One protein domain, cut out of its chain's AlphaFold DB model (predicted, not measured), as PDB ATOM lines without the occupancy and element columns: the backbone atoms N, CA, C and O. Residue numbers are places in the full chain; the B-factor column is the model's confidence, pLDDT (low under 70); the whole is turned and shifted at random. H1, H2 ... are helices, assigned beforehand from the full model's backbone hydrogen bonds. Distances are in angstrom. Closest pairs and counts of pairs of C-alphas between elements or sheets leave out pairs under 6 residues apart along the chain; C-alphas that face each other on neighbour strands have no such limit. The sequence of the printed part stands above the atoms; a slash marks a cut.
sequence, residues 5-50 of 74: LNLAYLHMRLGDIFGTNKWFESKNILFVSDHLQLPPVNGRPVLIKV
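AT A GLANCE: This is residues 5 to 50 of the 74 residues of an uncharacterized protein of Amphimedon queenslandica (UniProt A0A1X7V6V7). There is little regular structure here: one helix, H1, with the short H2 folded back onto its side, and then a long stretch without named elements, residues 27 to 50, that runs away from the helices and turns back in a wide loop. Residues 40 to 45 of that loop stick out free. The printed part has 46 residues, with two named helices, H1 then H2, and no named strand; the class is all helix, with 18 residues in named elements. It is loose, with a radius of gyration of the C-alphas of 12.7 A, and spans 36 by 22 by 12 A, only just flat.

HOW THE PARTS SIT: H1, residues 5 to 18, and H2, residues 23 to 26, touch; their closest C-alphas, of His 11 and Phe 24, are 5.1 A apart. A tight link of 4 residues joins them. In H1 every O i to N i+4 pair is within hydrogen-bond range; H2 is too short for such a pair, and its one O i to N i+3 pair is within range.

IN THESE COORDINATES: H1 measures 19.9 A from C-alpha 5 at (-5.222, -0.344, 8.755) to C-alpha 18. H2 ends with C-alpha 26 at (-16.200, -9.188, -4.213).

THE WHOLE: The two C-alphas farthest apart, of Gly 19 and Leu 36, are 36.4 A apart. The printed part has no cut. Residues 35 to 40 and 42 to 48 have pLDDT under 70.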
ATOM      1  N   LEU A   5      -4.122  -1.148   8.222       85.94
ATOM      2  CA  LEU A   5      -5.222  -0.344   8.755       85.94
ATOM      3  C   LEU A   5      -5.969   0.381   7.629       85.94
ATOM      4  O   LEU A   5      -7.196   0.394   7.623       85.94
ATOM      5  N   ASN A   6      -5.249   0.891   6.626       85.81
ATOM      6  CA  ASN A   6      -5.862   1.510   5.450       85.81
ATOM      7  C   ASN A   6      -6.668   0.489   4.631       85.81
ATOM      8  O   ASN A   6      -7.740   0.821   4.132       85.81
ATOM      9  N   LEU A   7      -6.184  -0.753   4.508       85.12
ATOM     10  CA  LEU A   7      -6.919  -1.825   3.825       85.12
ATOM     11  C   LEU A   7      -8.171  -2.256   4.590       85.12
ATOM     12  O   LEU A   7      -9.223  -2.429   3.979       85.12
ATOM     13  N   ALA A   8      -8.071  -2.393   5.915       89.19
ATOM     14  CA  ALA A   8      -9.215  -2.698   6.767       89.19
ATOM     15  C   ALA A   8     -10.278  -1.592   6.682       89.19
ATOM     16  O   ALA A   8     -11.460  -1.883   6.517       89.19
ATOM     17  N   TYR A   9      -9.847  -0.327   6.697       91.25
ATOM     18  CA  TYR A   9     -10.733   0.813   6.499       91.25
ATOM     19  C   TYR A   9     -11.404   0.791   5.118       91.25
ATOM     20  O   TYR A   9     -12.617   0.956   5.026       91.25
ATOM     21  N   LEU A  10     -10.646   0.530   4.044       89.00
ATOM     22  CA  LEU A  10     -11.205   0.403   2.694       89.00
ATOM     23  C   LEU A  10     -12.263  -0.709   2.632       89.00
ATOM     24  O   LEU A  10     -13.326  -0.506   2.051       89.00
ATOM     25  N   HIS A  11     -11.994  -1.863   3.246       89.31
ATOM     26  CA  HIS A  11     -12.947  -2.967   3.301       89.31
ATOM     27  C   HIS A  11     -14.239  -2.570   4.025       89.31
ATOM     28  O   HIS A  11     -15.313  -2.793   3.470       89.31
ATOM     29  N   MET A  12     -14.144  -1.923   5.193       92.38
ATOM     30  CA  MET A  12     -15.315  -1.431   5.932       92.38
ATOM     31  C   MET A  12     -16.128  -0.427   5.109       92.38
ATOM     32  O   MET A  12     -17.340  -0.565   4.997       92.38
ATOM     33  N   ARG A  13     -15.466   0.540   4.457       92.38
ATOM     34  CA  ARG A  13     -16.145   1.550   3.626       92.38
ATOM     35  C   ARG A  13     -16.836   0.953   2.411       92.38
ATOM     36  O   ARG A  13     -17.891   1.434   2.017       92.38
ATOM     37  N   LEU A  14     -16.253  -0.075   1.802       90.00
ATOM     38  CA  LEU A  14     -16.923  -0.803   0.729       90.00
ATOM     39  C   LEU A  14     -18.140  -1.559   1.276       90.00
ATOM     40  O   LEU A  14     -19.183  -1.527   0.629       90.00
ATOM     41  N   GLY A  15     -18.033  -2.159   2.465       91.94
ATOM     42  CA  GLY A  15     -19.156  -2.781   3.173       91.94
ATOM     43  C   GLY A  15     -20.316  -1.811   3.409       91.94
ATOM     44  O   GLY A  15     -21.450  -2.143   3.076       91.94
ATOM     45  N   ASP A  16     -20.035  -0.584   3.857       92.12
ATOM     46  CA  ASP A  16     -21.056   0.467   4.027       92.12
ATOM     47  C   ASP A  16     -21.793   0.800   2.715       92.12
ATOM     48  O   ASP A  16     -22.966   1.167   2.730       92.12
ATOM     49  N   ILE A  17     -21.105   0.705   1.571       93.31
ATOM     50  CA  ILE A  17     -21.643   1.083   0.254       93.31
ATOM     51  C   ILE A  17     -22.399  -0.075  -0.404       93.31
ATOM     52  O   ILE A  17     -23.446   0.135  -1.012       93.31
ATOM     53  N   PHE A  18     -21.849  -1.288  -0.341       90.38
ATOM     54  CA  PHE A  18     -22.341  -2.440  -1.102       90.38
ATOM     55  C   PHE A  18     -23.115  -3.455  -0.256       90.38
ATOM     56  O   PHE A  18     -23.803  -4.300  -0.826       90.38
ATOM     57  N   GLY A  19     -23.034  -3.372   1.075       88.94
ATOM     58  CA  GLY A  19     -23.850  -4.158   1.999       88.94
ATOM     59  C   GLY A  19     -23.583  -5.665   1.985       88.94
ATOM     60  O   GLY A  19     -24.462  -6.434   2.370       88.94
ATOM     61  N   THR A  20     -22.415  -6.121   1.523       84.94
ATOM     62  CA  THR A  20     -22.020  -7.533   1.599       84.94
ATOM     63  C   THR A  20     -20.953  -7.722   2.685       84.94
ATOM     64  O   THR A  20     -20.501  -6.780   3.327       84.94
ATOM     65  N   ASN A  21     -20.601  -8.974   2.968       82.69
ATOM     66  CA  ASN A  21     -19.595  -9.338   3.972       82.69
ATOM     67  C   ASN A  21     -18.398 -10.080   3.358       82.69
ATOM     68  O   ASN A  21     -17.584 -10.672   4.068       82.69
ATOM     69  N   LYS A  22     -18.320 -10.115   2.024       87.81
ATOM     70  CA  LYS A  22     -17.211 -10.752   1.314       87.81
ATOM     71  C   LYS A  22     -16.018  -9.807   1.315       87.81
ATOM     72  O   LYS A  22     -16.181  -8.594   1.303       87.81
ATOM     73  N   TRP A  23     -14.810 -10.358   1.259       81.00
ATOM     74  CA  TRP A  23     -13.590  -9.557   1.156       81.00
ATOM     75  C   TRP A  23     -13.702  -8.542   0.017       81.00
ATOM     76  O   TRP A  23     -13.983  -8.917  -1.125       81.00
ATOM     77  N   PHE A  24     -13.522  -7.261   0.357       84.44
ATOM     78  CA  PHE A  24     -13.680  -6.134  -0.565       84.44
ATOM     79  C   PHE A  24     -14.979  -6.168  -1.381       84.44
ATOM     80  O   PHE A  24     -15.013  -5.744  -2.537       84.44
ATOM     81  N   GLU A  25     -16.050  -6.712  -0.809       88.44
ATOM     82  CA  GLU A  25     -17.365  -6.768  -1.442       88.44
ATOM     83  C   GLU A  25     -17.355  -7.473  -2.807       88.44
ATOM     84  O   GLU A  25     -18.095  -7.112  -3.732       88.44
ATOM     85  N   SER A  26     -16.462  -8.464  -2.956       83.88
ATOM     86  CA  SER A  26     -16.200  -9.188  -4.213       83.88
ATOM     87  C   SER A  26     -15.846  -8.285  -5.398       83.88
ATOM     88  O   SER A  26     -16.058  -8.660  -6.553       83.88
ATOM     89  N   LYS A  27     -15.334  -7.080  -5.138       81.38
ATOM     90  CA  LYS A  27     -14.822  -6.197  -6.183       81.38
ATOM     91  C   LYS A  27     -13.414  -6.632  -6.563       81.38
ATOM     92  O   LYS A  27     -12.592  -6.968  -5.713       81.38
ATOM     93  N   ASN A  28     -13.129  -6.590  -7.859       80.19
ATOM     94  CA  ASN A  28     -11.776  -6.791  -8.356       80.19
ATOM     95  C   ASN A  28     -10.952  -5.545  -8.005       80.19
ATOM     96  O   ASN A  28     -11.203  -4.473  -8.552       80.19
ATOM     97  N   ILE A  29      -9.992  -5.679  -7.089       76.00
ATOM     98  CA  ILE A  29      -9.091  -4.595  -6.683       76.00
ATOM     99  C   ILE A  29      -7.684  -4.901  -7.184       76.00
ATOM    100  O   ILE A  29      -7.143  -5.975  -6.925       76.00
ATOM    101  N   LEU A  30      -7.088  -3.938  -7.887       78.62
ATOM    102  CA  LEU A  30      -5.698  -3.992  -8.322       78.62
ATOM    103  C   LEU A  30      -4.861  -3.052  -7.450       78.62
ATOM    104  O   LEU A  30      -5.048  -1.838  -7.485       78.62
ATOM    105  N   PHE A  31      -3.916  -3.614  -6.696       73.00
ATOM    106  CA  PHE A  31      -2.899  -2.836  -5.994       73.00
ATOM    107  C   PHE A  31      -1.674  -2.681  -6.895       73.00
ATOM    108  O   PHE A  31      -1.059  -3.674  -7.280       73.00
ATOM    109  N   VAL A  32      -1.319  -1.439  -7.220       70.19
ATOM    110  CA  VAL A  32      -0.082  -1.107  -7.938       70.19
ATOM    111  C   VAL A  32       0.875  -0.466  -6.941       70.19
ATOM    112  O   VAL A  32       0.552   0.550  -6.329       70.19
ATOM    113  N   SER A  33       2.041  -1.076  -6.761       70.56
ATOM    114  CA  SER A  33       3.108  -0.572  -5.896       70.56
ATOM    115  C   SER A  33       4.424  -0.530  -6.660       70.56
ATOM    116  O   SER A  33       4.693  -1.411  -7.473       70.56
ATOM    117  N   ASP A  34       5.251   0.467  -6.364       70.75
ATOM    118  CA  ASP A  34       6.623   0.541  -6.859       70.75
ATOM    119  C   ASP A  34       7.543  -0.372  -6.027       70.75
ATOM    120  O   ASP A  34       7.370  -0.497  -4.813       70.75
ATOM    121  N   HIS A  35       8.515  -1.009  -6.681       61.66
ATOM    122  CA  HIS A  35       9.528  -1.856  -6.054       61.66
ATOM    123  C   HIS A  35      10.446  -1.063  -5.115       61.66
ATOM    124  O   HIS A  35      10.882  -1.595  -4.098       61.66
ATOM    125  N   LEU A  36      10.694   0.213  -5.426       65.00
ATOM    126  CA  LEU A  36      11.510   1.114  -4.606       65.00
ATOM    127  C   LEU A  36      10.703   1.839  -3.523       65.00
ATOM    128  O   LEU A  36      11.215   2.736  -2.849       65.00
ATOM    129  N   GLN A  37       9.432   1.479  -3.340       69.00
ATOM    130  CA  GLN A  37       8.622   2.106  -2.313       69.00
ATOM    131  C   GLN A  37       9.092   1.663  -0.926       69.00
ATOM    132  O   GLN A  37       9.217   0.472  -0.645       69.00
ATOM    133  N   LEU A  38       9.309   2.643  -0.044       68.62
ATOM    134  CA  LEU A  38       9.644   2.390   1.352       68.62
ATOM    135  C   LEU A  38       8.621   1.424   1.982       68.62
ATOM    136  O   LEU A  38       7.424   1.498   1.672       68.62
ATOM    137  N   PRO A  39       9.060   0.508   2.861       68.06
ATOM    138  CA  PRO A  39       8.138  -0.336   3.603       68.06
ATOM    139  C   PRO A  39       7.233   0.534   4.488       68.06
ATOM    140  O   PRO A  39       7.617   1.645   4.856       68.06
ATOM    141  N   PRO A  40       6.026   0.062   4.849       69.19
ATOM    142  CA  PRO A  40       5.154   0.767   5.784       69.19
ATOM    143  C   PRO A  40       5.912   1.192   7.052       69.19
ATOM    144  O   PRO A  40       6.651   0.385   7.607       69.19
ATOM    145  N   VAL A  41       5.692   2.431   7.526       72.62
ATOM    146  CA  VAL A  41       6.455   3.043   8.640       72.62
ATOM    147  C   VAL A  41       6.461   2.148   9.882       72.62
ATOM    148  O   VAL A  41       7.475   2.039  10.555       72.62
ATOM    149  N   ASN A  42       5.339   1.470  10.137       68.50
ATOM    150  CA  ASN A  42       5.180   0.484  11.199       68.50
ATOM    151  C   ASN A  42       4.445  -0.738  10.643       68.50
ATOM    152  O   ASN A  42       3.213  -0.778  10.636       68.50
ATOM    153  N   GLY A  43       5.172  -1.742  10.151       63.41
ATOM    154  CA  GLY A  43       4.538  -3.004   9.785       63.41
ATOM    155  C   GLY A  43       5.379  -3.943   8.936       63.41
ATOM    156  O   GLY A  43       6.359  -3.564   8.302       63.41
ATOM    157  N   ARG A  44       4.936  -5.200   8.909       68.56
ATOM    158  CA  ARG A  44       5.397  -6.190   7.934       68.56
ATOM    159  C   ARG A  44       4.884  -5.809   6.535       68.56
ATOM    160  O   ARG A  44       3.862  -5.121   6.445       68.56
ATOM    161  N   PRO A  45       5.548  -6.253   5.454       63.53
ATOM    162  CA  PRO A  45       5.072  -6.022   4.096       63.53
ATOM    163  C   PRO A  45       3.618  -6.481   3.951       63.53
ATOM    164  O   PRO A  45       3.289  -7.633   4.227       63.53
ATOM    165  N   VAL A  46       2.750  -5.552   3.555       64.00
ATOM    166  CA  VAL A  46       1.303  -5.778   3.390       64.00
ATOM    167  C   VAL A  46       1.002  -6.530   2.092       64.00
ATOM    168  O   VAL A  46      -0.003  -7.226   1.976       64.00
ATOM    169  N   LEU A  47       1.895  -6.396   1.111       68.75
ATOM    170  CA  LEU A  47       1.791  -7.009  -0.203       68.75
ATOM    171  C   LEU A  47       2.870  -8.079  -0.352       68.75
ATOM    172  O   LEU A  47       4.023  -7.878   0.029       68.75
ATOM    173  N   ILE A  48       2.486  -9.209  -0.937       68.25
ATOM    174  CA  ILE A  48       3.402 -10.286  -1.311       68.25
ATOM    175  C   ILE A  48       3.798 -10.135  -2.780       68.25
ATOM    176  O   ILE A  48       2.974  -9.784  -3.626       68.25
ATOM    177  N   LYS A  49       5.064 -10.418  -3.099       70.56
ATOM    178  CA  LYS A  49       5.527 -10.435  -4.488       70.56
ATOM    179  C   LYS A  49       4.891 -11.628  -5.204       70.56
ATOM    180  O   LYS A  49       5.054 -12.771  -4.782       70.56
ATOM    181  N   VAL A  50       4.178 -11.361  -6.291       71.06
ATOM    182  CA  VAL A  50       3.587 -12.381  -7.169       71.06
ATOM    183  C   VAL A  50       4.339 -12.421  -8.495       71.06
ATOM    184  O   VAL A  50       4.794 -11.394  -8.991       71.06
TER     185      VAL A  50